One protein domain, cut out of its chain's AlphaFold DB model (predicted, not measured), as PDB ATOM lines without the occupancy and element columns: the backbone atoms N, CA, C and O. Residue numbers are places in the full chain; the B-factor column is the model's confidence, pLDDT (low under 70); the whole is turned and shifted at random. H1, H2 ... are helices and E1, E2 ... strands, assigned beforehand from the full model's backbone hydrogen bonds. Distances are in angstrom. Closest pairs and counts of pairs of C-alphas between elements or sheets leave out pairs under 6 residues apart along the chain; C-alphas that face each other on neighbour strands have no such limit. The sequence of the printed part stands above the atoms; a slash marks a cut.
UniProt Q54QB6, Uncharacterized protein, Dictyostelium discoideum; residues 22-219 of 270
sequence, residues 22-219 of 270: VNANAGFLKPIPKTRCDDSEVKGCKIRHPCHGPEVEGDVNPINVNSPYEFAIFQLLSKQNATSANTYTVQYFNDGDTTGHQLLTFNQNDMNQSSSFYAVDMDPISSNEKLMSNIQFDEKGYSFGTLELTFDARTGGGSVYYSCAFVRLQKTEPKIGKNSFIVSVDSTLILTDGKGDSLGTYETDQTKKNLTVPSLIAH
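Overview. This is residues 22 to 219 of the 270 residues of an uncharacterized protein of Dictyostelium discoideum (UniProt Q54QB6). Three sheets are stacked: a curled five-stranded sheet, E2 E8 E7 E4 E5, faces one side of the sheet E1 E3 E6 E10, and the two-stranded ribbon E9 E11 crosses that sheet's other side. Both larger sheets are strongly twisted, and the short helix H1 only grazes the five-stranded one. The printed part has 198 residues, with elements in the order E1 E2 E3 E4 E5 E6 H1 E7 E8 E9 E10 E11; the two larger sheets are mixed and the small one is antiparallel. The class is mostly strand, though under half of the residues are in named elements. The whole is compact, with a radius of gyration of the C-alphas of 15.9 A and spans of 51 by 34 by 30 A.

Arrangement. Begin with E1, residues 25 to 30, antiparallel to E3, residues 69 to 76; look for N 29 and O 72, within hydrogen-bond range at 2.8 A. E6, residues 115 to 122, is antiparallel to E3, with N 75 and O 116 at 2.8 A, and parallel to E10, residues 187 to 191, with N 189 and O 119 at 2.8 A. In the curled sheet, E2, residues 61 to 64, is parallel to E8, residues 160 to 170, with N 168 and O 61 at 2.8 A. E8 bends by 52 degrees at residue 166 and forms a hairpin with E7, residues 142 to 152, with N 149 and O 163 at 2.8 A. E4, residues 86 to 94, is antiparallel to E7, with N 150 and O 89 at 2.8 A, and forms a hairpin with E5, residues 101 to 108, with N 101 and O 92 at 2.8 A. These two sheets are face to face, their facing parts 9.1 A centre to centre; the closest C-alphas of E1 and E8 are those of Gly 27 and Ser 163, 5.0 A apart. E9, residues 181 to 185, is antiparallel to E11, residues 209 to 213, with N 211 and O 183 at 2.8 A. Their strands stand at 67 degrees to those of the sheet E1 E3 E6 E10; the closest C-alphas of E6 and E9, Phe 117 and Val 185, are 4.7 A apart. H1, residues 129 to 132, grazes the curled sheet with residues 130 to 132; it is too short for an O i to N i+4 pair, and its one O i to N i+3 pair is within range.

Along the chain. Find C-alpha 25 at (80.801, 72.468, 35.285), where E1 begins. E7 is 31.0 A long, E8 30.3 A and E4 26.3 A. E11 ends at C-alpha 213, at (81.961, 77.324, 55.563).

Size, cuts and confidence. The C-alphas farthest apart, those of Asn 81 and Glu 139, are 50.7 A apart. The printed part has no cut; its long links are E1 to E2 and E10 to E11. Confidence is under 70 in 31 residues, among them 78 to 84 and 192 to 201.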
ATOM      1  N   VAL A  22      82.695  70.524  25.495       58.91
ATOM      2  CA  VAL A  22      83.088  70.849  26.854       58.91
ATOM      3  C   VAL A  22      82.141  70.240  27.856       58.91
ATOM      4  O   VAL A  22      80.956  70.556  27.916       58.91
ATOM      5  N   ASN A  23      82.724  69.349  28.639       70.60
ATOM      6  CA  ASN A  23      82.134  68.606  29.724       70.60
ATOM      7  C   ASN A  23      82.601  69.189  31.067       70.60
ATOM      8  O   ASN A  23      82.925  68.439  31.974       70.60
ATOM      9  N   ALA A  24      82.674  70.513  31.185       77.00
ATOM     10  CA  ALA A  24      82.992  71.175  32.443       77.00
ATOM     11  C   ALA A  24      81.714  71.643  33.147       77.00
ATOM     12  O   ALA A  24      80.709  71.936  32.490       77.00
ATOM     13  N   ASN A  25      81.768  71.735  34.473       84.15
ATOM     14  CA  ASN A  25      80.801  72.468  35.285       84.15
ATOM     15  C   ASN A  25      81.495  73.079  36.509       84.15
ATOM     16  O   ASN A  25      82.610  72.687  36.856       84.15
ATOM     17  N   ALA A  26      80.831  74.041  37.140       88.64
ATOM     18  CA  ALA A  26      81.297  74.641  38.377       88.64
ATOM     19  C   ALA A  26      80.130  75.214  39.178       88.64
ATOM     20  O   ALA A  26      79.098  75.586  38.615       88.64
ATOM     21  N   GLY A  27      80.308  75.305  40.490       92.82
ATOM     22  CA  GLY A  27      79.303  75.833  41.403       92.82
ATOM     23  C   GLY A  27      79.883  76.173  42.770       92.82
ATOM     24  O   GLY A  27      81.023  75.826  43.088       92.82
ATOM     25  N   PHE A  28      79.088  76.853  43.592       95.00
ATOM     26  CA  PHE A  28      79.508  77.209  44.940       95.00
ATOM     27  C   PHE A  28      79.583  75.987  45.862       95.00
ATOM     28  O   PHE A  28      78.715  75.113  45.859       95.00
ATOM     29  N   LEU A  29      80.603  75.991  46.713       93.48
ATOM     30  CA  LEU A  29      80.644  75.288  47.995       93.48
ATOM     31  C   LEU A  29      80.508  76.271  49.166       93.48
ATOM     32  O   LEU A  29      79.910  75.933  50.186       93.48
ATOM     33  N   LYS A  30      81.051  77.485  49.001       94.78
ATOM     34  CA  LYS A  30      80.885  78.635  49.894       94.78
ATOM     35  C   LYS A  30      80.595  79.880  49.044       94.78
ATOM     36  O   LYS A  30      81.424  80.199  48.188       94.78
ATOM     37  N   PRO A  31      79.482  80.601  49.274       95.36
ATOM     38  CA  PRO A  31      78.391  80.282  50.212       95.36
ATOM     39  C   PRO A  31      77.712  78.931  49.916       95.36
ATOM     40  O   PRO A  31      77.861  78.386  48.825       95.36
ATOM     41  N   ILE A  32      76.966  78.384  50.877       94.53
ATOM     42  CA  ILE A  32      76.188  77.154  50.684       94.53
ATOM     43  C   ILE A  32      75.114  77.425  49.616       94.53
ATOM     44  O   ILE A  32      74.278  78.316  49.815       94.53
ATOM     45  N   PRO A  33      75.102  76.687  48.491       94.70
ATOM     46  CA  PRO A  33      74.138  76.916  47.423       94.70
ATOM     47  C   PRO A  33      72.744  76.379  47.780       94.70
ATOM     48  O   PRO A  33      72.614  75.360  48.457       94.70
ATOM     49  N   LYS A  34      71.695  76.990  47.212       90.65
ATOM     50  CA  LYS A  34      70.297  76.510  47.261       90.65
ATOM     51  C   LYS A  34      70.181  75.076  46.738       90.65
ATOM     52  O   LYS A  34      69.406  74.266  47.229       90.65
ATOM     53  N   THR A  35      70.941  74.770  45.688       88.97
ATOM     54  CA  THR A  35      71.065  73.428  45.119       88.97
ATOM     55  C   THR A  35      72.540  73.125  44.947       88.97
ATOM     56  O   THR A  35      73.217  73.743  44.123       88.97
ATOM     57  N   ARG A  36      73.038  72.160  45.718       88.43
ATOM     58  CA  ARG A  36      74.399  71.656  45.558       88.43
ATOM     59  C   ARG A  36      74.536  70.994  44.190       88.43
ATOM     60  O   ARG A  36      73.706  70.166  43.811       88.43
ATOM     61  N   CYS A  37      75.586  71.352  43.461       85.84
ATOM     62  CA  CYS A  37      75.947  70.608  42.269       85.84
ATOM     63  C   CYS A  37      76.612  69.280  42.647       85.84
ATOM     64  O   CYS A  37      77.333  69.201  43.641       85.84
ATOM     65  N   ASP A  38      76.396  68.258  41.828       84.20
ATOM     66  CA  ASP A  38      77.190  67.031  41.888       84.20
ATOM     67  C   ASP A  38      78.597  67.301  41.322       84.20
ATOM     68  O   ASP A  38      78.745  67.758  40.189       84.20
ATOM     69  N   ASP A  39      79.630  67.056  42.117       78.78
ATOM     70  CA  ASP A  39      81.032  67.270  41.747       78.78
ATOM     71  C   ASP A  39      81.646  66.065  41.009       78.78
ATOM     72  O   ASP A  39      82.805  66.119  40.599       78.78
ATOM     73  N   SER A  40      80.872  64.996  40.788       79.32
ATOM     74  CA  SER A  40      81.298  63.786  40.074       79.32
ATOM     75  C   SER A  40      80.784  63.701  38.632       79.32
ATOM     76  O   SER A  40      81.344  62.970  37.809       79.32
ATOM     77  N   GLU A  41      79.746  64.469  38.290       74.89
ATOM     78  CA  GLU A  41      79.104  64.434  36.977       74.89
ATOM     79  C   GLU A  41      79.184  65.771  36.245       74.89
ATOM     80  O   GLU A  41      78.920  66.829  36.801       74.89
ATOM     81  N   VAL A  42      79.400  65.725  34.928       67.79
ATOM     82  CA  VAL A  42      79.406  66.903  34.035       67.79
ATOM     83  C   VAL A  42      78.113  67.717  34.132       67.79
ATOM     84  O   VAL A  42      78.124  68.942  34.082       67.79
ATOM     85  N   LYS A  43      76.970  67.041  34.284       68.56
ATOM     86  CA  LYS A  43      75.655  67.681  34.459       68.56
ATOM     87  C   LYS A  43      75.312  67.938  35.928       68.56
ATOM     88  O   LYS A  43      74.158  68.223  36.240       68.56
ATOM     89  N   GLY A  44      76.290  67.814  36.816       70.92
ATOM     90  CA  GLY A  44      76.095  67.905  38.248       70.92
ATOM     91  C   GLY A  44      75.569  69.255  38.708       70.92
ATOM     92  O   GLY A  44      74.683  69.293  39.560       70.92
ATOM     93  N   CYS A  45      75.980  70.348  38.060       81.81
ATOM     94  CA  CYS A  45      75.194  71.578  38.074       81.81
ATOM     95  C   CYS A  45      74.001  71.447  37.123       81.81
ATOM     96  O   CYS A  45      74.115  71.563  35.902       81.81
ATOM     97  N   LYS A  46      72.828  71.181  37.699       80.83
ATOM     98  CA  LYS A  46      71.585  70.957  36.944       80.83
ATOM     99  C   LYS A  46      70.942  72.256  36.452       80.83
ATOM    100  O   LYS A  46      70.124  72.220  35.534       80.83
ATOM    101  N   ILE A  47      71.313  73.394  37.041       87.82
ATOM    102  CA  ILE A  47      70.715  74.696  36.753       87.82
ATOM    103  C   ILE A  47      71.378  75.306  35.508       87.82
ATOM    104  O   ILE A  47      72.578  75.571  35.485       87.82
ATOM    105  N   ARG A  48      70.573  75.515  34.461       87.42
ATOM    106  CA  ARG A  48      70.985  76.069  33.152       87.42
ATOM    107  C   ARG A  48      70.315  77.403  32.814       87.42
ATOM    108  O   ARG A  48      70.449  77.904  31.700       87.42
ATOM    109  N   HIS A  49      69.578  77.949  33.770       90.37
ATOM    110  CA  HIS A  49      68.918  79.243  33.691       90.37
ATOM    111  C   HIS A  49      69.334  80.063  34.911       90.37
ATOM    112  O   HIS A  49      69.639  79.451  35.937       90.37
ATOM    113  N   PRO A  50      69.322  81.399  34.830       91.85
ATOM    114  CA  PRO A  50      69.525  82.222  36.012       91.85
ATOM    115  C   PRO A  50      68.565  81.816  37.141       91.85
ATOM    116  O   PRO A  50      67.414  81.454  36.884       91.85
ATOM    117  N   CYS A  51      69.067  81.803  38.372       90.75
ATOM    118  CA  CYS A  51      68.364  81.349  39.576       90.75
ATOM    119  C   CYS A  51      68.240  82.442  40.655       90.75
ATOM    120  O   CYS A  51      67.829  82.161  41.792       90.75
ATOM    121  N   HIS A  52      68.582  83.683  40.299       90.81
ATOM    122  CA  HIS A  52      68.098  84.898  40.947       90.81
ATOM    123  C   HIS A  52      66.606  85.137  40.650       90.81
ATOM    124  O   HIS A  52      66.044  84.552  39.722       90.81
ATOM    125  N   GLY A  53      65.956  85.998  41.436       82.24
ATOM    126  CA  GLY A  53      64.570  86.419  41.211       82.24
ATOM    127  C   GLY A  53      63.550  85.925  42.243       82.24
ATOM    128  O   GLY A  53      62.749  86.749  42.674       82.24
ATOM    129  N   PRO A  54      63.533  84.642  42.668       78.06
ATOM    130  CA  PRO A  54      62.686  84.236  43.784       78.06
ATOM    131  C   PRO A  54      63.053  85.012  45.047       78.06
ATOM    132  O   PRO A  54      64.244  85.251  45.279       78.06
ATOM    133  N   GLU A  55      62.036  85.338  45.845       85.28
ATOM    134  CA  GLU A  55      62.224  85.925  47.169       85.28
ATOM    135  C   GLU A  55      63.151  85.032  48.008       85.28
ATOM    136  O   GLU A  55      63.213  83.806  47.824       85.28
ATOM    137  N   VAL A  56      63.936  85.643  48.888       86.80
ATOM    138  CA  VAL A  56      64.810  84.914  49.798       86.80
ATOM    139  C   VAL A  56      63.963  84.138  50.800       86.80
ATOM    140  O   VAL A  56      63.377  84.695  51.721       86.80
ATOM    141  N   GLU A  57      63.931  82.818  50.640       84.16
ATOM    142  CA  GLU A  57      63.182  81.921  51.516       84.16
ATOM    143  C   GLU A  57      64.120  81.089  52.402       84.16
ATOM    144  O   GLU A  57      65.113  80.524  51.937       84.16
ATOM    145  N   GLY A  58      63.749  80.938  53.675       88.40
ATOM    146  CA  GLY A  58      64.406  80.022  54.609       88.40
ATOM    147  C   GLY A  58      65.757  80.515  55.131       88.40
ATOM    148  O   GLY A  58      65.956  81.707  55.364       88.40
ATOM    149  N   ASP A  59      66.667  79.574  55.382       91.63
ATOM    150  CA  ASP A  59      67.960  79.884  55.986       91.63
ATOM    151  C   ASP A  59      68.942  80.475  54.961       91.63
ATOM    152  O   ASP A  59      69.022  80.057  53.802       91.63
ATOM    153  N   VAL A  60      69.746  81.434  55.411       93.78
ATOM    154  CA  VAL A  60      70.604  82.276  54.571       93.78
ATOM    155  C   VAL A  60      72.070  82.174  54.976       93.78
ATOM    156  O   VAL A  60      72.403  81.877  56.124       93.78
ATOM    157  N   ASN A  61      72.972  82.448  54.034       94.85
ATOM    158  CA  ASN A  61      74.397  82.580  54.321       94.85
ATOM    159  C   ASN A  61      74.685  83.997  54.836       94.85
ATOM    160  O   ASN A  61      74.462  84.955  54.088       94.85
ATOM    161  N   PRO A  62      75.198  84.176  56.060       94.06
ATOM    162  CA  PRO A  62      75.538  85.505  56.531       94.06
ATOM    163  C   PRO A  62      76.896  85.956  55.989       94.06
ATOM    164  O   PRO A  62      77.877  85.213  56.045       94.06
ATOM    165  N   ILE A  63      76.962  87.192  55.502       94.86
ATOM    166  CA  ILE A  63      78.176  87.780  54.930       94.86
ATOM    167  C   ILE A  63      78.388  89.169  55.527       94.86
ATOM    168  O   ILE A  63      77.533  90.046  55.394       94.86
ATOM    169  N   ASN A  64      79.540  89.380  56.166       94.74
ATOM    170  CA  ASN A  64      79.941  90.712  56.601       94.74
ATOM    171  C   ASN A  64      80.438  91.519  55.399       94.74
ATOM    172  O   ASN A  64      81.417  91.144  54.760       94.74
ATOM    173  N   VAL A  65      79.791  92.647  55.112       95.13
ATOM    174  CA  VAL A  65      80.173  93.500  53.979       95.13
ATOM    175  C   VAL A  65      81.503  94.223  54.184       95.13
ATOM    176  O   VAL A  65      82.115  94.622  53.203       95.13
ATOM    177  N   ASN A  66      81.956  94.385  55.428       94.84
ATOM    178  CA  ASN A  66      83.158  95.151  55.776       94.84
ATOM    179  C   ASN A  66      84.440  94.304  55.842       94.84
ATOM    180  O   ASN A  66      85.517  94.847  56.083       94.84
ATOM    181  N   SER A  67      84.330  92.990  55.645       93.46
ATOM    182  CA  SER A  67      85.451  92.051  55.718       93.46
ATOM    183  C   SER A  67      85.684  91.414  54.346       93.46
ATOM    184  O   SER A  67      84.707  91.200  53.622       93.46
ATOM    185  N   PRO A  68      86.937  91.078  53.975       91.29
ATOM    186  CA  PRO A  68      87.196  90.272  52.790       91.29
ATOM    187  C   PRO A  68      86.370  88.989  52.847       91.29
ATOM    188  O   PRO A  68      86.269  88.355  53.904       91.29
ATOM    189  N   TYR A  69      85.764  88.622  51.724       91.90
ATOM    190  CA  TYR A  69      84.954  87.419  51.645       91.90
ATOM    191  C   TYR A  69      85.613  86.409  50.730       91.90
ATOM    192  O   TYR A  69      86.138  86.741  49.671       91.90
ATOM    193  N   GLU A  70      85.546  85.154  51.147       92.02
ATOM    194  CA  GLU A  70      86.174  84.071  50.426       92.02
ATOM    195  C   GLU A  70      85.131  83.093  49.902       92.02
ATOM    196  O   GLU A  70      84.398  82.462  50.678       92.02
ATOM    197  N   PHE A  71      85.085  82.959  48.581       94.10
ATOM    198  CA  PHE A  71      84.287  81.953  47.902       94.10
ATOM    199  C   PHE A  71      85.056  80.642  47.832       94.10
ATOM    200  O   PHE A  71      86.256  80.634  47.588       94.10
ATOM    201  N   ALA A  72      84.347  79.528  47.972       93.78
ATOM    202  CA  ALA A  72      84.869  78.218  47.616       93.78
ATOM    203  C   ALA A  72      84.070  77.728  46.416       93.78
ATOM    204  O   ALA A  72      82.842  77.620  46.494       93.78
ATOM    205  N   ILE A  73      84.757  77.451  45.315       91.77
ATOM    206  CA  ILE A  73      84.155  77.012  44.059       91.77
ATOM    207  C   ILE A  73      84.741  75.646  43.724       91.77
ATOM    208  O   ILE A  73      85.953  75.446  43.776       91.77
ATOM    209  N   PHE A  74      83.874  74.693  43.393       89.45
ATOM    210  CA  PHE A  74      84.326  73.460  42.761       89.45
ATOM    211  C   PHE A  74      84.256  73.621  41.242       89.45
ATOM    212  O   PHE A  74      83.374  74.306  40.720       89.45
ATOM    213  N   GLN A  75      85.152  72.939  40.540       85.39
ATOM    214  CA  GLN A  75      85.167  72.837  39.089       85.39
ATOM    215  C   GLN A  75      85.460  71.394  38.687       85.39
ATOM    216  O   GLN A  75      86.471  70.813  39.091       85.39
ATOM    217  N   LEU A  76      84.593  70.824  37.855       82.02
ATOM    218  CA  LEU A  76      84.815  69.534  37.214       82.02
ATOM    219  C   LEU A  76      85.394  69.741  35.811       82.02
ATOM    220  O   LEU A  76      84.904  70.560  35.035       82.02
ATOM    221  N   LEU A  77      86.398  68.934  35.475       71.25
ATOM    222  CA  LEU A  77      87.072  68.825  34.181       71.25
ATOM    223  C   LEU A  77      87.587  70.169  33.650       71.25
ATOM    224  O   LEU A  77      87.250  70.584  32.542       71.25
ATOM    225  N   SER A  78      88.461  70.818  34.422       61.26
ATOM    226  CA  SER A  78      89.094  72.093  34.058       61.26
ATOM    227  C   SER A  78      89.854  72.046  32.729       61.26
ATOM    228  O   SER A  78      89.850  73.017  31.972       61.26
ATOM    229  N   LYS A  79      90.467  70.899  32.406       58.81
ATOM    230  CA  LYS A  79      91.226  70.703  31.168       58.81
ATOM    231  C   LYS A  79      90.302  70.459  29.980       58.81
ATOM    232  O   LYS A  79      90.034  69.322  29.587       58.81
ATOM    233  N   GLN A  80      89.880  71.538  29.350       52.89
ATOM    234  CA  GLN A  80      89.038  71.511  28.167       52.89
ATOM    235  C   GLN A  80      89.680  72.354  27.063       52.89
ATOM    236  O   GLN A  80      89.338  73.499  26.856       52.89
ATOM    237  N   ASN A  81      90.656  71.749  26.375       48.04
ATOM    238  CA  ASN A  81      91.561  72.328  25.370       48.04
ATOM    239  C   ASN A  81      92.353  73.578  25.841       48.04
ATOM    240  O   ASN A  81      91.847  74.460  26.515       48.04
ATOM    241  N   ALA A  82      93.635  73.674  25.479       50.32
ATOM    242  CA  ALA A  82      94.515  74.779  25.898       50.32
ATOM    243  C   ALA A  82      94.062  76.178  25.412       50.32
ATOM    244  O   ALA A  82      94.704  77.176  25.715       50.32
ATOM    245  N   THR A  83      92.992  76.242  24.618       57.02
ATOM    246  CA  THR A  83      92.500  77.442  23.941       57.02
ATOM    247  C   THR A  83      91.176  77.969  24.493       57.02
ATOM    248  O   THR A  83      90.790  79.072  24.117       57.02
ATOM    249  N   SER A  84      90.464  77.225  25.347       61.89
ATOM    250  CA  SER A  84      89.168  77.656  25.873       61.89
ATOM    251  C   SER A  84      89.324  78.190  27.285       61.89
ATOM    252  O   SER A  84      89.935  77.546  28.129       61.89
ATOM    253  N   ALA A  85      88.848  79.414  27.509       71.31
ATOM    254  CA  ALA A  85      88.801  80.047  28.819       71.31
ATOM    255  C   ALA A  85      87.458  79.774  29.478       71.31
ATOM    256  O   ALA A  85      86.429  80.130  28.903       71.31
ATOM    257  N   ASN A  86      87.461  79.172  30.666       80.91
ATOM    258  CA  ASN A  86      86.254  79.129  31.478       80.91
ATOM    259  C   ASN A  86      86.067  80.479  32.172       80.91
ATOM    260  O   ASN A  86      86.973  80.928  32.877       80.91
ATOM    261  N   THR A  87      84.903  81.100  31.991       86.51
ATOM    262  CA  THR A  87      84.574  82.380  32.624       86.51
ATOM    263  C   THR A  87      83.668  82.157  33.825       86.51
ATOM    264  O   THR A  87      82.667  81.445  33.743       86.51
ATOM    265  N   TYR A  88      84.018  82.804  34.928       89.68
ATOM    266  CA  TYR A  88      83.272  82.817  36.175       89.68
ATOM    267  C   TYR A  88      82.800  84.232  36.436       89.68
ATOM    268  O   TYR A  88      83.611  85.154  36.441       89.68
ATOM    269  N   THR A  89      81.509  84.395  36.690       92.02
ATOM    270  CA  THR A  89      80.923  85.682  37.057       92.02
ATOM    271  C   THR A  89      80.085  85.502  38.308       92.02
ATOM    272  O   THR A  89      79.138  84.720  38.304       92.02
ATOM    273  N   VAL A  90      80.429  86.221  39.374       93.87
ATOM    274  CA  VAL A  90      79.641  86.270  40.608       93.87
ATOM    275  C   VAL A  90      78.885  87.588  40.646       93.87
ATOM    276  O   VAL A  90      79.483  88.662  40.554       93.87
ATOM    277  N   GLN A  91      77.567  87.510  40.800       94.05
ATOM    278  CA  GLN A  91      76.694  88.673  40.914       94.05
ATOM    279  C   GLN A  91      75.833  88.579  42.167       94.05
ATOM    280  O   GLN A  91      75.439  87.491  42.586       94.05
ATOM    281  N   TYR A  92      75.526  89.736  42.740       94.56
ATOM    282  CA  TYR A  92      74.566  89.893  43.821       94.56
ATOM    283  C   TYR A  92      73.279  90.527  43.301       94.56
ATOM    284  O   TYR A  92      73.319  91.559  42.634       94.56
ATOM    285  N   PHE A  93      72.147  89.927  43.638       94.72
ATOM    286  CA  PHE A  93      70.813  90.437  43.350       94.72
ATOM    287  C   PHE A  93      70.133  90.735  44.681       94.72
ATOM    288  O   PHE A  93      70.085  89.840  45.531       94.72
ATOM    289  N   ASN A  94      69.617  91.954  44.863       93.02
ATOM    290  CA  ASN A  94      68.750  92.230  46.009       93.02
ATOM    291  C   ASN A  94      67.523  91.319  45.954       93.02
ATOM    292  O   ASN A  94      67.131  90.831  44.890       93.02
ATOM    293  N   ASP A  95      66.909  91.112  47.109       90.74
ATOM    294  CA  ASP A  95      65.671  90.359  47.195       90.74
ATOM    295  C   ASP A  95      64.573  90.945  46.288       90.74
ATOM    296  O   ASP A  95      64.327  92.152  46.284       90.74
ATOM    297  N   GLY A  96      63.960  90.093  45.464       84.78
ATOM    298  CA  GLY A  96      62.965  90.483  44.458       84.78
ATOM    299  C   GLY A  96      63.484  91.254  43.229       84.78
ATOM    300  O   GLY A  96      62.724  91.440  42.273       84.78
ATOM    301  N   ASP A  97      64.755  91.670  43.191       88.48
ATOM    302  CA  ASP A  97      65.324  92.387  42.045       88.48
ATOM    303  C   ASP A  97      65.745  91.434  40.912       88.48
ATOM    304  O   ASP A  97      66.264  90.334  41.108       88.48
ATOM    305  N   THR A  98      65.582  91.906  39.673       88.50
ATOM    306  CA  THR A  98      66.045  91.209  38.454       88.50
ATOM    307  C   THR A  98      67.369  91.754  37.919       88.50
ATOM    308  O   THR A  98      67.960  91.177  37.009       88.50
ATOM    309  N   THR A  99      67.849  92.876  38.463       89.24
ATOM    310  CA  THR A  99      69.114  93.494  38.054       89.24
ATOM    311  C   THR A  99      70.207  93.132  39.049       89.24
ATOM    312  O   THR A  99      70.149  93.518  40.211       89.24
ATOM    313  N   GLY A 100      71.213  92.394  38.582       90.18
ATOM    314  CA  GLY A 100      72.347  91.975  39.398       90.18
ATOM    315  C   GLY A 100      73.497  92.976  39.371       90.18
ATOM    316  O   GLY A 100      73.804  93.589  38.347       90.18
ATOM    317  N   HIS A 101      74.197  93.081  40.489       90.85
ATOM    318  CA  HIS A 101      75.445  93.809  40.629       90.85
ATOM    319  C   HIS A 101      76.615  92.835  40.528       90.85
ATOM    320  O   HIS A 101      76.725  91.902  41.323       90.85
ATOM    321  N   GLN A 102      77.491  93.036  39.547       90.51
ATOM    322  CA  GLN A 102      78.696  92.222  39.415       90.51
ATOM    323  C   GLN A 102      79.630  92.463  40.604       90.51
ATOM    324  O   GLN A 102      79.980  93.608  40.895       90.51
ATOM    325  N   LEU A 103      80.019  91.375  41.263       89.28
ATOM    326  CA  LEU A 103      81.052  91.365  42.292       89.28
ATOM    327  C   LEU A 103      82.406  91.025  41.680       89.28
ATOM    328  O   LEU A 103      83.372  91.734  41.911       89.28
ATOM    329  N   LEU A 104      82.447  89.959  40.879       88.02
ATOM    330  CA  LEU A 104      83.671  89.391  40.326       88.02
ATOM    331  C   LEU A 104      83.400  88.873  38.916       88.02
ATOM    332  O   LEU A 104      82.375  88.219  38.706       88.02
ATOM    333  N   THR A 105      84.344  89.063  37.995       88.46
ATOM    334  CA  THR A 105      84.418  88.261  36.767       88.46
ATOM    335  C   THR A 105      85.865  87.897  36.468       88.46
ATOM    336  O   THR A 105      86.718  88.775  36.373       88.46
ATOM    337  N   PHE A 106      86.148  86.611  36.276       85.05
ATOM    338  CA  PHE A 106      87.503  86.126  36.019       85.05
ATOM    339  C   PHE A 106      87.512  84.911  35.091       85.05
ATOM    340  O   PHE A 106      86.535  84.163  35.004       85.05
ATOM    341  N   ASN A 107      88.636  84.703  34.402       82.77
ATOM    342  CA  ASN A 107      88.889  83.502  33.613       82.77
ATOM    343  C   ASN A 107      89.888  82.590  34.333       82.77
ATOM    344  O   ASN A 107      90.902  83.077  34.838       82.77
ATOM    345  N   GLN A 108      89.639  81.278  34.333       76.91
ATOM    346  CA  GLN A 108      90.523  80.291  34.968       76.91
ATOM    347  C   GLN A 108      90.653  79.021  34.116       76.91
ATOM    348  O   GLN A 108      89.646  78.392  33.779       76.91
ATOM    349  N   ASN A 109      91.903  78.631  33.823       73.11
ATOM    350  CA  ASN A 109      92.236  77.438  33.031       73.11
ATOM    351  C   ASN A 109      93.386  76.576  33.573       73.11
ATOM    352  O   ASN A 109      93.603  75.473  33.072       73.11
ATOM    353  N   ASP A 110      94.145  77.052  34.556       67.58
ATOM    354  CA  ASP A 110      95.442  76.457  34.910       67.58
ATOM    355  C   ASP A 110      95.335  75.202  35.781       67.58
ATOM    356  O   ASP A 110      96.336  74.536  36.057       67.58
ATOM    357  N   MET A 111      94.123  74.834  36.211       62.68
ATOM    358  CA  MET A 111      93.946  73.610  36.979       62.68
ATOM    359  C   MET A 111      94.111  72.420  36.034       62.68
ATOM    360  O   MET A 111      93.348  72.232  35.091       62.68
ATOM    361  N   ASN A 112      95.120  71.591  36.280       58.79
ATOM    362  CA  ASN A 112      95.404  70.410  35.457       58.79
ATOM    363  C   ASN A 112      94.613  69.160  35.879       58.79
ATOM    364  O   ASN A 112      94.750  68.107  35.251       58.79
ATOM    365  N   GLN A 113      93.825  69.242  36.954       65.24
ATOM    366  CA  GLN A 113      93.153  68.090  37.554       65.24
ATOM    367  C   GLN A 113      91.742  67.897  36.994       65.24
ATOM    368  O   GLN A 113      91.063  68.843  36.616       65.24
ATOM    369  N   SER A 114      91.281  66.645  36.933       62.71
ATOM    370  CA  SER A 114      89.932  66.327  36.451       62.71
ATOM    371  C   SER A 114      88.829  66.885  37.341       62.71
ATOM    372  O   SER A 114      87.721  67.040  36.855       62.71
ATOM    373  N   SER A 115      89.125  67.176  38.604       66.09
ATOM    374  CA  SER A 115      88.254  67.859  39.555       66.09
ATOM    375  C   SER A 115      89.146  68.726  40.430       66.09
ATOM    376  O   SER A 115      90.220  68.275  40.828       66.09
ATOM    377  N   SER A 116      88.722  69.949  40.714       78.93
ATOM    378  CA  SER A 116      89.468  70.861  41.572       78.93
ATOM    379  C   SER A 116      88.539  71.737  42.385       78.93
ATOM    380  O   SER A 116      87.499  72.177  41.894       78.93
ATOM    381  N   PHE A 117      88.959  72.041  43.604       86.20
ATOM    382  CA  PHE A 117      88.309  73.014  44.469       86.20
ATOM    383  C   PHE A 117      89.252  74.190  44.650       86.20
ATOM    384  O   PHE A 117      90.434  73.975  44.910       86.20
ATOM    385  N   TYR A 118      88.766  75.416  44.530       85.02
ATOM    386  CA  TYR A 118      89.609  76.585  44.738       85.02
ATOM    387  C   TYR A 118      88.893  77.668  45.530       85.02
ATOM    388  O   TYR A 118      87.663  77.780  45.532       85.02
ATOM    389  N   ALA A 119      89.708  78.441  46.229       89.66
ATOM    390  CA  ALA A 119      89.305  79.654  46.905       89.66
ATOM    391  C   ALA A 119      89.346  80.839  45.948       89.66
ATOM    392  O   ALA A 119      90.266  80.940  45.135       89.66
ATOM    393  N   VAL A 120      88.394  81.755  46.082       89.66
ATOM    394  CA  VAL A 120      88.463  83.079  45.466       89.66
ATOM    395  C   VAL A 120      88.329  84.113  46.567       89.66
ATOM    396  O   VAL A 120      87.251  84.262  47.149       89.66
ATOM    397  N   ASP A 121      89.424  84.808  46.843       89.00
ATOM    398  CA  ASP A 121      89.467  85.880  47.827       89.00
ATOM    399  C   ASP A 121      89.005  87.175  47.144       89.00
ATOM    400  O   ASP A 121      89.554  87.568  46.112       89.00
ATOM    401  N   MET A 122      87.989  87.816  47.716       87.79
ATOM    402  CA  MET A 122      87.436  89.091  47.266       87.79
ATOM    403  C   MET A 122      87.621  90.147  48.357       87.79
ATOM    404  O   MET A 122      87.452  89.862  49.548       87.79
ATOM    405  N   ASP A 123      87.903  91.379  47.937       88.33
ATOM    406  CA  ASP A 123      87.868  92.552  48.809       88.33
ATOM    407  C   ASP A 123      86.507  92.683  49.537       88.33
ATOM    408  O   ASP A 123      85.497  92.112  49.108       88.33
ATOM    409  N   PRO A 124      86.434  93.426  50.656       91.87
ATOM    410  CA  PRO A 124      85.161  93.693  51.316       91.87
ATOM    411  C   PRO A 124      84.105  94.199  50.333       91.87
ATOM    412  O   PRO A 124      84.365  95.131  49.578       91.87
ATOM    413  N   ILE A 125      82.883  93.663  50.389       91.84
ATOM    414  CA  ILE A 125      81.762  94.131  49.546       91.84
ATOM    415  C   ILE A 125      81.569  95.650  49.685       91.84
ATOM    416  O   ILE A 125      81.224  96.331  48.719       91.84
ATOM    417  N   SER A 126      81.861  96.195  50.869       92.87
ATOM    418  CA  SER A 126      81.824  97.623  51.163       92.87
ATOM    419  C   SER A 126      82.749  98.477  50.289       92.87
ATOM    420  O   SER A 126      82.531  99.683  50.212       92.87
ATOM    421  N   SER A 127      83.773  97.902  49.642       89.76
ATOM    422  CA  SER A 127      84.653  98.630  48.717       89.76
ATOM    423  C   SER A 127      83.999  98.906  47.361       89.76
ATOM    424  O   SER A 127      84.426  99.816  46.654       89.76
ATOM    425  N   ASN A 128      82.956  98.157  46.990       88.03
ATOM    426  CA  ASN A 128      82.214  98.372  45.752       88.03
ATOM    427  C   ASN A 128      81.171  99.482  45.958       88.03
ATOM    428  O   ASN A 128      80.005  99.222  46.258       88.03
ATOM    429  N   GLU A 129      81.590 100.741  45.794       89.01
ATOM    430  CA  GLU A 129      80.745 101.924  46.029       89.01
ATOM    431  C   GLU A 129      79.428 101.886  45.240       89.01
ATOM    432  O   GLU A 129      78.373 102.237  45.770       89.01
ATOM    433  N   LYS A 130      79.472 101.407  43.987       86.69
ATOM    434  CA  LYS A 130      78.292 101.300  43.119       86.69
ATOM    435  C   LYS A 130      77.292 100.279  43.650       86.69
ATOM    436  O   LYS A 130      76.090 100.512  43.580       86.69
ATOM    437  N   LEU A 131      77.753  99.136  44.141       88.18
ATOM    438  CA  LEU A 131      76.875  98.170  44.790       88.18
ATOM    439  C   LEU A 131      76.325  98.749  46.098       88.18
ATOM    440  O   LEU A 131      75.115  98.768  46.301       88.18
ATOM    441  N   MET A 132      77.194  99.295  46.948       91.80
ATOM    442  CA  MET A 132      76.803  99.824  48.255       91.80
ATOM    443  C   MET A 132      75.798 100.977  48.173       91.80
ATOM    444  O   MET A 132      74.972 101.110  49.070       91.80
ATOM    445  N   SER A 133      75.807 101.773  47.099       90.40
ATOM    446  CA  SER A 133      74.797 102.815  46.872       90.40
ATOM    447  C   SER A 133      73.409 102.277  46.499       90.40
ATOM    448  O   SER A 133      72.444 103.033  46.538       90.40
ATOM    449  N   ASN A 134      73.306 101.005  46.094       88.92
ATOM    450  CA  ASN A 134      72.064 100.361  45.648       88.92
ATOM    451  C   ASN A 134      71.541  99.292  46.626       88.92
ATOM    452  O   ASN A 134      70.427  98.805  46.447       88.92
ATOM    453  N   ILE A 135      72.307  98.937  47.662       90.75
ATOM    454  CA  ILE A 135      71.847  98.033  48.719       90.75
ATOM    455  C   ILE A 135      71.063  98.828  49.766       90.75
ATOM    456  O   ILE A 135      71.582  99.772  50.365       90.75
ATOM    457  N   GLN A 136      69.838  98.391  50.055       90.55
ATOM    458  CA  GLN A 136      69.074  98.872  51.203       90.55
ATOM    459  C   GLN A 136      69.247  97.906  52.374       90.55
ATOM    460  O   GLN A 136      68.994  96.707  52.245       90.55
ATOM    461  N   PHE A 137      69.696  98.439  53.509       92.99
ATOM    462  CA  PHE A 137      69.749  97.706  54.769       92.99
ATOM    463  C   PHE A 137      68.532  98.074  55.615       92.99
ATOM    464  O   PHE A 137      68.178  99.252  55.699       92.99
ATOM    465  N   ASP A 138      67.924  97.080  56.253       91.45
ATOM    466  CA  ASP A 138      66.853  97.277  57.222       91.45
ATOM    467  C   ASP A 138      67.355  97.966  58.510       91.45
ATOM    468  O   ASP A 138      68.542  98.271  58.679       91.45
ATOM    469  N   GLU A 139      66.444  98.201  59.456       89.33
ATOM    470  CA  GLU A 139      66.756  98.828  60.749       89.33
ATOM    471  C   GLU A 139      67.768  98.027  61.589       89.33
ATOM    472  O   GLU A 139      68.458  98.597  62.435       89.33
ATOM    473  N   LYS A 140      67.890  96.716  61.346       88.03
ATOM    474  CA  LYS A 140      68.850  95.822  62.011       88.03
ATOM    475  C   LYS A 140      70.208  95.794  61.301       88.03
ATOM    476  O   LYS A 140      71.153  95.183  61.802       88.03
ATOM    477  N   GLY A 141      70.335  96.477  60.164       91.57
ATOM    478  CA  GLY A 141      71.550  96.521  59.363       91.57
ATOM    479  C   GLY A 141      71.739  95.297  58.469       91.57
ATOM    480  O   GLY A 141      72.891  94.955  58.177       91.57
ATOM    481  N   TYR A 142      70.650  94.646  58.049       93.36
ATOM    482  CA  TYR A 142      70.643  93.476  57.168       93.36
ATOM    483  C   TYR A 142      70.082  93.804  55.786       93.36
ATOM    484  O   TYR A 142      69.168  94.609  55.649       93.36
ATOM    485  N   SER A 143      70.632  93.167  54.759       94.44
ATOM    486  CA  SER A 143      70.081  93.171  53.408       94.44
ATOM    487  C   SER A 143      70.078  91.752  52.866       94.44
ATOM    488  O   SER A 143      71.072  91.035  52.994       94.44
ATOM    489  N   PHE A 144      68.953  91.333  52.306       94.55
ATOM    490  CA  PHE A 144      68.757  89.978  51.812       94.55
ATOM    491  C   PHE A 144      68.867  89.957  50.294       94.55
ATOM    492  O   PHE A 144      68.497  90.913  49.608       94.55
ATOM    493  N   GLY A 145      69.390  88.855  49.772       95.32
ATOM    494  CA  GLY A 145      69.491  88.677  48.338       95.32
ATOM    495  C   GLY A 145      69.977  87.299  47.922       95.32
ATOM    496  O   GLY A 145      70.099  86.362  48.716       95.32
ATOM    497  N   THR A 146      70.276  87.183  46.635       95.98
ATOM    498  CA  THR A 146      70.859  85.983  46.036       95.98
ATOM    499  C   THR A 146      72.241  86.306  45.480       95.98
ATOM    500  O   THR A 146      72.395  87.230  44.684       95.98
ATOM    501  N   LEU A 147      73.239  85.504  45.854       96.47
ATOM    502  CA  LEU A 147      74.485  85.410  45.097       96.47
ATOM    503  C   LEU A 147      74.329  84.361  44.006       96.47
ATOM    504  O   LEU A 147      73.931  83.232  44.288       96.47
ATOM    505  N   GLU A 148      74.664  84.727  42.778       95.98
ATOM    506  CA  GLU A 148      74.624  83.861  41.607       95.98
ATOM    507  C   GLU A 148      76.023  83.764  41.001       95.98
ATOM    508  O   GLU A 148      76.611  84.769  40.604       95.98
ATOM    509  N   LEU A 149      76.548  82.543  40.929       95.33
ATOM    510  CA  LEU A 149      77.698  82.208  40.107       95.33
ATOM    511  C   LEU A 149      77.203  81.743  38.744       95.33
ATOM    512  O   LEU A 149      76.503  80.734  38.650       95.33
ATOM    513  N   THR A 150      77.638  82.439  37.704       93.44
ATOM    514  CA  THR A 150      77.548  81.999  36.316       93.44
ATOM    515  C   THR A 150      78.887  81.408  35.900       93.44
ATOM    516  O   THR A 150      79.917  82.077  35.963       93.44
ATOM    517  N   PHE A 151      78.863  80.156  35.457       90.45
ATOM    518  CA  PHE A 151      79.999  79.468  34.857       90.45
ATOM    519  C   PHE A 151      79.743  79.276  33.362       90.45
ATOM    520  O   PHE A 151      78.844  78.525  32.966       90.45
ATOM    521  N   ASP A 152      80.526  79.955  32.529       88.28
ATOM    522  CA  ASP A 152      80.432  79.884  31.075       88.28
ATOM    523  C   ASP A 152      81.601  79.090  30.482       88.28
ATOM    524  O   ASP A 152      82.744  79.546  30.448       88.28
ATOM    525  N   ALA A 153      81.284  77.900  29.968       80.31
ATOM    526  CA  ALA A 153      82.227  77.024  29.280       80.31
ATOM    527  C   ALA A 153      82.061  77.040  27.743       80.31
ATOM    528  O   ALA A 153      82.588  76.171  27.036       80.31
ATOM    529  N   ARG A 154      81.277  77.975  27.181       72.95
ATOM    530  CA  ARG A 154      80.945  78.002  25.742       72.95
ATOM    531  C   ARG A 154      82.144  78.267  24.841       72.95
ATOM    532  O   ARG A 154      82.116  77.831  23.693       72.95
ATOM    533  N   THR A 155      83.193  78.918  25.334       64.85
ATOM    534  CA  THR A 155      84.441  79.169  24.589       64.85
ATOM    535  C   THR A 155      85.090  77.882  24.062       64.85
ATOM    536  O   THR A 155      85.762  77.922  23.037       64.85
ATOM    537  N   GLY A 156      84.842  76.724  24.686       61.56
ATOM    538  CA  GLY A 156      85.262  75.418  24.163       61.56
ATOM    539  C   GLY A 156      84.123  74.574  23.569       61.56
ATOM    540  O   GLY A 156      84.331  73.410  23.246       61.56
ATOM    541  N   GLY A 157      82.913  75.120  23.419       64.66
ATOM    542  CA  GLY A 157      81.724  74.381  22.974       64.66
ATOM    543  C   GLY A 157      80.901  73.759  24.112       64.66
ATOM    544  O   GLY A 157      80.191  72.775  23.891       64.66
ATOM    545  N   GLY A 158      81.023  74.293  25.330       73.81
ATOM    546  CA  GLY A 158      80.278  73.871  26.517       73.81
ATOM    547  C   GLY A 158      78.893  74.486  26.674       73.81
ATOM    548  O   GLY A 158      78.318  75.059  25.751       73.81
ATOM    549  N   SER A 159      78.340  74.335  27.878       81.85
ATOM    550  CA  SER A 159      77.091  74.971  28.318       81.85
ATOM    551  C   SER A 159      77.378  76.048  29.366       81.85
ATOM    552  O   SER A 159      78.470  76.090  29.926       81.85
ATOM    553  N   VAL A 160      76.378  76.888  29.634       87.86
ATOM    554  CA  VAL A 160      76.376  77.800  30.783       87.86
ATOM    555  C   VAL A 160      75.681  77.106  31.950       87.86
ATOM    556  O   VAL A 160      74.638  76.471  31.759       87.86
ATOM    557  N   TYR A 161      76.262  77.226  33.135       90.40
ATOM    558  CA  TYR A 161      75.742  76.672  34.377       90.40
ATOM    559  C   TYR A 161      75.618  77.764  35.430       90.40
ATOM    560  O   TYR A 161      76.402  78.712  35.434       90.40
ATOM    561  N   TYR A 162      74.644  77.608  36.320       93.34
ATOM    562  CA  TYR A 162      74.381  78.560  37.392       93.34
ATOM    563  C   TYR A 162      74.423  77.863  38.752       93.34
ATOM    564  O   TYR A 162      74.017  76.706  38.892       93.34
ATOM    565  N   SER A 163      74.889  78.579  39.769       95.03
ATOM    566  CA  SER A 163      74.838  78.158  41.166       95.03
ATOM    567  C   SER A 163      74.427  79.351  42.015       95.03
ATOM    568  O   SER A 163      75.121  80.361  42.034       95.03
ATOM    569  N   CYS A 164      73.287  79.247  42.696       94.81
ATOM    570  CA  CYS A 164      72.762  80.331  43.519       94.81
ATOM    571  C   CYS A 164      72.817  79.991  44.999       94.81
ATOM    572  O   CYS A 164      72.566  78.848  45.375       94.81
ATOM    573  N   ALA A 165      73.038  80.998  45.833       95.77
ATOM    574  CA  ALA A 165      72.964  80.922  47.283       95.77
ATOM    575  C   ALA A 165      72.127  82.084  47.818       95.77
ATOM    576  O   ALA A 165      72.298  83.222  47.381       95.77
ATOM    577  N   PHE A 166      71.233  81.805  48.764       95.52
ATOM    578  CA  PHE A 166      70.578  82.861  49.527       95.52
ATOM    579  C   PHE A 166      71.559  83.450  50.532       95.52
ATOM    580  O   PHE A 166      72.269  82.706  51.220       95.52
ATOM    581  N   VAL A 167      71.618  84.775  50.608       95.78
ATOM    582  CA  VAL A 167      72.563  85.483  51.467       95.78
ATOM    583  C   VAL A 167      71.883  86.585  52.260       95.78
ATOM    584  O   VAL A 167      70.914  87.196  51.810       95.78
ATOM    585  N   ARG A 168      72.456  86.866  53.427       94.81
ATOM    586  CA  ARG A 168      72.197  88.064  54.213       94.81
ATOM    587  C   ARG A 168      73.485  88.860  54.330       94.81
ATOM    588  O   ARG A 168      74.402  88.467  55.053       94.81
ATOM    589  N   LEU A 169      73.543  89.976  53.619       95.43
ATOM    590  CA  LEU A 169      74.576  90.981  53.796       95.43
ATOM    591  C   LEU A 169      74.325  91.718  55.110       95.43
ATOM    592  O   LEU A 169      73.206  92.133  55.404       95.43
ATOM    593  N   GLN A 170      75.367  91.893  55.909       94.55
ATOM    594  CA  GLN A 170      75.274  92.537  57.214       94.55
ATOM    595  C   GLN A 170      76.540  93.332  57.517       94.55
ATOM    596  O   GLN A 170      77.619  93.025  57.018       94.55
ATOM    597  N   LYS A 171      76.418  94.374  58.340       91.67
ATOM    598  CA  LYS A 171      77.558  95.232  58.724       91.67
ATOM    599  C   LYS A 171      78.399  94.660  59.868       91.67
ATOM    600  O   LYS A 171      79.496  95.149  60.127       91.67
ATOM    601  N   THR A 172      77.862  93.672  60.575       89.89
ATOM    602  CA  THR A 172      78.493  93.017  61.720       89.89
ATOM    603  C   THR A 172      79.013  91.639  61.334       89.89
ATOM    604  O   THR A 172      78.440  90.959  60.481       89.89
ATOM    605  N   GLU A 173      80.092  91.206  61.981       87.75
ATOM    606  CA  GLU A 173      80.652  89.878  61.741       87.75
ATOM    607  C   GLU A 173      79.655  88.797  62.187       87.75
ATOM    608  O   GLU A 173      79.163  88.850  63.322       87.75
ATOM    609  N   PRO A 174      79.317  87.817  61.332       82.27
ATOM    610  CA  PRO A 174      78.515  86.695  61.774       82.27
ATOM    611  C   PRO A 174      79.280  85.833  62.771       82.27
ATOM    612  O   PRO A 174      80.444  85.490  62.578       82.27
ATOM    613  N   LYS A 175      78.595  85.411  63.833       75.09
ATOM    614  CA  LYS A 175      79.118  84.365  64.710       75.09
ATOM    615  C   LYS A 175      79.130  83.053  63.926       75.09
ATOM    616  O   LYS A 175      78.091  82.623  63.429       75.09
ATOM    617  N   ILE A 176      80.293  82.414  63.816       68.70
ATOM    618  CA  ILE A 176      80.402  81.086  63.205       68.70
ATOM    619  C   ILE A 176      79.611  80.106  64.079       68.70
ATOM    620  O   ILE A 176      79.963  79.864  65.234       68.70
ATOM    621  N   GLY A 177      78.519  79.568  63.535       67.36
ATOM    622  CA  GLY A 177      77.694  78.582  64.223       67.36
ATOM    623  C   GLY A 177      78.433  77.259  64.450       67.36
ATOM    624  O   GLY A 177      79.371  76.906  63.729       67.36
ATOM    625  N   LYS A 178      77.955  76.477  65.426       71.71
ATOM    626  CA  LYS A 178      78.494  75.142  65.758       71.71
ATOM    627  C   LYS A 178      78.518  74.161  64.583       71.71
ATOM    628  O   LYS A 178      79.311  73.230  64.591       71.71
ATOM    629  N   ASN A 179      77.654  74.374  63.591       81.62
ATOM    630  CA  ASN A 179      77.472  73.486  62.444       81.62
ATOM    631  C   ASN A 179      78.243  73.956  61.201       81.62
ATOM    632  O   ASN A 179      77.900  73.576  60.082       81.62
ATOM    633  N   SER A 180      79.248  74.818  61.377       87.93
ATOM    634  CA  SER A 180      80.189  75.110  60.296       87.93
ATOM    635  C   SER A 180      80.943  73.843  59.883       87.93
ATOM    636  O   SER A 180      81.180  72.946  60.692       87.93
ATOM    637  N   PHE A 181      81.307  73.755  58.608       90.86
ATOM    638  CA  PHE A 181      82.089  72.641  58.077       90.86
ATOM    639  C   PHE A 181      83.312  73.154  57.330       90.86
ATOM    640  O   PHE A 181      83.362  74.305  56.901       90.86
ATOM    641  N   ILE A 182      84.317  72.295  57.193       91.73
ATOM    642  CA  ILE A 182      85.570  72.633  56.525       91.73
ATOM    643  C   ILE A 182      85.558  72.036  55.123       91.73
ATOM    644  O   ILE A 182      85.266  70.851  54.954       91.73
ATOM    645  N   VAL A 183      85.910  72.843  54.126       90.50
ATOM    646  CA  VAL A 183      86.228  72.377  52.773       90.50
ATOM    647  C   VAL A 183      87.719  72.555  52.517       90.50
ATOM    648  O   VAL A 183      88.288  73.599  52.829       90.50
ATOM    649  N   SER A 184      88.363  71.531  51.967       91.01
ATOM    650  CA  SER A 184      89.751  71.627  51.514       91.01
ATOM    651  C   SER A 184      89.769  72.079  50.062       91.01
ATOM    652  O   SER A 184      89.146  71.443  49.213       91.01
ATOM    653  N   VAL A 185      90.484  73.165  49.784       89.32
ATOM    654  CA  VAL A 185      90.726  73.652  48.426       89.32
ATOM    655  C   VAL A 185      92.152  73.329  47.991       89.32
ATOM    656  O   VAL A 185      93.073  73.290  48.810       89.32
ATOM    657  N   ASP A 186      92.331  73.072  46.701       86.03
ATOM    658  CA  ASP A 186      93.615  72.739  46.086       86.03
ATOM    659  C   ASP A 186      94.445  73.975  45.731       86.03
ATOM    660  O   ASP A 186      95.660  73.860  45.566       86.03
ATOM    661  N   SER A 187      93.802  75.135  45.595       85.41
ATOM    662  CA  SER A 187      94.459  76.380  45.215       85.41
ATOM    663  C   SER A 187      93.645  77.619  45.597       85.41
ATOM    664  O   SER A 187      92.455  77.527  45.917       85.41
ATOM    665  N   THR A 188      94.289  78.785  45.551       84.44
ATOM    666  CA  THR A 188      93.676  80.088  45.825       84.44
ATOM    667  C   THR A 188      93.862  81.025  44.639       84.44
ATOM    668  O   THR A 188      94.937  81.093  44.040       84.44
ATOM    669  N   LEU A 189      92.809  81.767  44.310       82.60
ATOM    670  CA  LEU A 189      92.857  82.939  43.449       82.60
ATOM    671  C   LEU A 189      92.613  84.164  44.321       82.60
ATOM    672  O   LEU A 189      91.607  84.243  45.022       82.60
ATOM    673  N   ILE A 190      93.521  85.128  44.254       75.45
ATOM    674  CA  ILE A 190      93.355  86.411  44.929       75.45
ATOM    675  C   ILE A 190      92.883  87.415  43.882       75.45
ATOM    676  O   ILE A 190      93.649  87.793  42.995       75.45
ATOM    677  N   LEU A 191      91.619  87.830  43.973       73.05
ATOM    678  CA  LEU A 191      91.048  88.866  43.119       73.05
ATOM    679  C   LEU A 191      91.010  90.176  43.906       73.05
ATOM    680  O   LEU A 191      90.014  90.527  44.533       73.05
ATOM    681  N   THR A 192      92.123  90.906  43.888       60.25
ATOM    682  CA  THR A 192      92.157  92.289  44.380       60.25
ATOM    683  C   THR A 192      91.701  93.219  43.263       60.25
ATOM    684  O   THR A 192      92.521  93.849  42.591       60.25
ATOM    685  N   ASP A 193      90.397  93.280  43.021       57.79
ATOM    686  CA  ASP A 193      89.806  94.327  42.197       57.79
ATOM    687  C   ASP A 193      88.609  94.967  42.902       57.79
ATOM    688  O   ASP A 193      87.479  94.894  42.449       57.79
ATOM    689  N   GLY A 194      88.844  95.712  43.986       49.45
ATOM    690  CA  GLY A 194      87.786  96.454  44.691       49.45
ATOM    691  C   GLY A 194      86.868  97.360  43.834       49.45
ATOM    692  O   GLY A 194      85.907  97.904  44.372       49.45
ATOM    693  N   LYS A 195      87.129  97.518  42.522       54.20
ATOM    694  CA  LYS A 195      86.292  98.211  41.525       54.20
ATOM    695  C   LYS A 195      85.540  97.301  40.532       54.20
ATOM    696  O   LYS A 195      84.687  97.813  39.814       54.20
ATOM    697  N   GLY A 196      85.824  95.998  40.464       52.75
ATOM    698  CA  GLY A 196      85.197  95.064  39.514       52.75
ATOM    699  C   GLY A 196      85.590  95.269  38.042       52.75
ATOM    700  O   GLY A 196      84.884  94.792  37.148       52.75
ATOM    701  N   ASP A 197      86.663  96.022  37.781       53.65
ATOM    702  CA  ASP A 197      87.083  96.446  36.438       53.65
ATOM    703  C   ASP A 197      88.051  95.452  35.759       53.65
ATOM    704  O   ASP A 197      88.302  95.564  34.555       53.65
ATOM    705  N   SER A 198      88.634  94.496  36.494       51.95
ATOM    706  CA  SER A 198      89.731  93.669  35.975       51.95
ATOM    707  C   SER A 198      89.238  92.333  35.423       51.95
ATOM    708  O   SER A 198      89.237  91.306  36.103       51.95
ATOM    709  N   LEU A 199      88.890  92.324  34.135       52.79
ATOM    710  CA  LEU A 199      88.786  91.085  33.363       52.79
ATOM    711  C   LEU A 199      90.193  90.575  33.025       52.79
ATOM    712  O   LEU A 199      90.930  91.214  32.274       52.79
ATOM    713  N   GLY A 200      90.554  89.401  33.539       64.25
ATOM    714  CA  GLY A 200      91.855  88.780  33.291       64.25
ATOM    715  C   GLY A 200      91.828  87.259  33.413       64.25
ATOM    716  O   GLY A 200      90.895  86.676  33.971       64.25
ATOM    717  N   THR A 201      92.857  86.618  32.858       64.33
ATOM    718  CA  THR A 201      93.200  85.232  33.195       64.33
ATOM    719  C   THR A 201      94.006  85.270  34.481       64.33
ATOM    720  O   THR A 201      95.046  85.927  34.520       64.33
ATOM    721  N   TYR A 202      93.519  84.599  35.520       72.61
ATOM    722  CA  TYR A 202      94.192  84.545  36.812       72.61
ATOM    723  C   TYR A 202      94.803  83.166  37.017       72.61
ATOM    724  O   TYR A 202      94.106  82.151  36.929       72.61
ATOM    725  N   GLU A 203      96.097  83.156  37.324       72.46
ATOM    726  CA  GLU A 203      96.787  81.949  37.756       72.46
ATOM    727  C   GLU A 203      96.495  81.691  39.232       72.46
ATOM    728  O   GLU A 203      96.437  82.607  40.055       72.46
ATOM    729  N   THR A 204      96.303  80.422  39.576       75.57
ATOM    730  CA  THR A 204      96.141  80.026  40.975       75.57
ATOM    731  C   THR A 204      97.505  79.965  41.649       75.57
ATOM    732  O   THR A 204      98.460  79.490  41.033       75.57
ATOM    733  N   ASP A 205      97.591  80.301  42.932       80.07
ATOM    734  CA  ASP A 205      98.838  80.182  43.699       80.07
ATOM    735  C   ASP A 205      99.273  78.724  43.975       80.07
ATOM    736  O   ASP A 205     100.376  78.481  44.461       80.07
ATOM    737  N   GLN A 206      98.409  77.751  43.651       79.19
ATOM    738  CA  GLN A 206      98.574  76.315  43.918       79.19
ATOM    739  C   GLN A 206      98.763  75.977  45.411       79.19
ATOM    740  O   GLN A 206      99.240  74.891  45.755       79.19
ATOM    741  N   THR A 207      98.361  76.882  46.309       83.44
ATOM    742  CA  THR A 207      98.403  76.667  47.754       83.44
ATOM    743  C   THR A 207      97.118  76.000  48.211       83.44
ATOM    744  O   THR A 207      96.026  76.564  48.116       83.44
ATOM    745  N   LYS A 208      97.249  74.810  48.797       86.80
ATOM    746  CA  LYS A 208      96.124  74.158  49.467       86.80
ATOM    747  C   LYS A 208      95.785  74.887  50.762       86.80
ATOM    748  O   LYS A 208      96.674  75.130  51.578       86.80
ATOM    749  N   LYS A 209      94.501  75.151  50.999       91.28
ATOM    750  CA  LYS A 209      94.013  75.673  52.283       91.28
ATOM    751  C   LYS A 209      92.693  75.026  52.691       91.28
ATOM    752  O   LYS A 209      91.976  74.453  51.877       91.28
ATOM    753  N   ASN A 210      92.405  75.085  53.986       92.64
ATOM    754  CA  ASN A 210      91.141  74.637  54.557       92.64
ATOM    755  C   ASN A 210      90.277  75.854  54.845       92.64
ATOM    756  O   ASN A 210      90.726  76.773  55.529       92.64
ATOM    757  N   LEU A 211      89.041  75.834  54.360       91.17
ATOM    758  CA  LEU A 211      88.100  76.932  54.503       91.17
ATOM    759  C   LEU A 211      86.937  76.529  55.368       91.17
ATOM    760  O   LEU A 211      86.262  75.537  55.102       91.17
ATOM    761  N   THR A 212      86.659  77.362  56.358       91.31
ATOM    762  CA  THR A 212      85.431  77.256  57.128       91.31
ATOM    763  C   THR A 212      84.276  77.812  56.303       91.31
ATOM    764  O   THR A 212      84.283  78.977  55.882       91.31
ATOM    765  N   VAL A 213      83.271  76.969  56.095       91.76
ATOM    766  CA  VAL A 213      81.961  77.324  55.563       91.76
ATOM    767  C   VAL A 213      81.016  77.486  56.753       91.76
ATOM    768  O   VAL A 213      80.729  76.499  57.439       91.76
ATOM    769  N   PRO A 214      80.563  78.714  57.059       90.77
ATOM    770  CA  PRO A 214      79.572  78.932  58.104       90.77
ATOM    771  C   PRO A 214      78.288  78.158  57.803       90.77
ATOM    772  O   PRO A 214      77.907  78.009  56.643       90.77
ATOM    773  N   SER A 215      77.606  77.687  58.845       90.67
ATOM    774  CA  SER A 215      76.254  77.160  58.680       90.67
ATOM    775  C   SER A 215      75.306  78.262  58.215       90.67
ATOM    776  O   SER A 215      75.499  79.435  58.550       90.67
ATOM    777  N   LEU A 216      74.245  77.866  57.512       91.85
ATOM    778  CA  LEU A 216      73.116  78.757  57.281       91.85
ATOM    779  C   LEU A 216      72.526  79.216  58.624       91.85
ATOM    780  O   LEU A 216      72.631  78.516  59.637       91.85
ATOM    781  N   ILE A 217      71.921  80.396  58.622       89.98
ATOM    782  CA  ILE A 217      71.211  80.960  59.770       89.98
ATOM    783  C   ILE A 217      69.772  81.275  59.382       89.98
ATOM    784  O   ILE A 217      69.504  81.589  58.223       89.98
ATOM    785  N   ALA A 218      68.865  81.245  60.353       87.09
ATOM    786  CA  ALA A 218      67.485  81.635  60.107       87.09
ATOM    787  C   ALA A 218      67.401  83.109  59.680       87.09
ATOM    788  O   ALA A 218      68.142  83.967  60.174       87.09
ATOM    789  N   HIS A 219      66.485  83.390  58.755       80.72
ATOM    790  CA  HIS A 219      66.259  84.713  58.174       80.72
ATOM    791  C   HIS A 219      66.017  85.805  59.236       80.72
ATOM    792  O   HIS A 219      66.526  86.920  59.123       80.72
TER     793      HIS A 219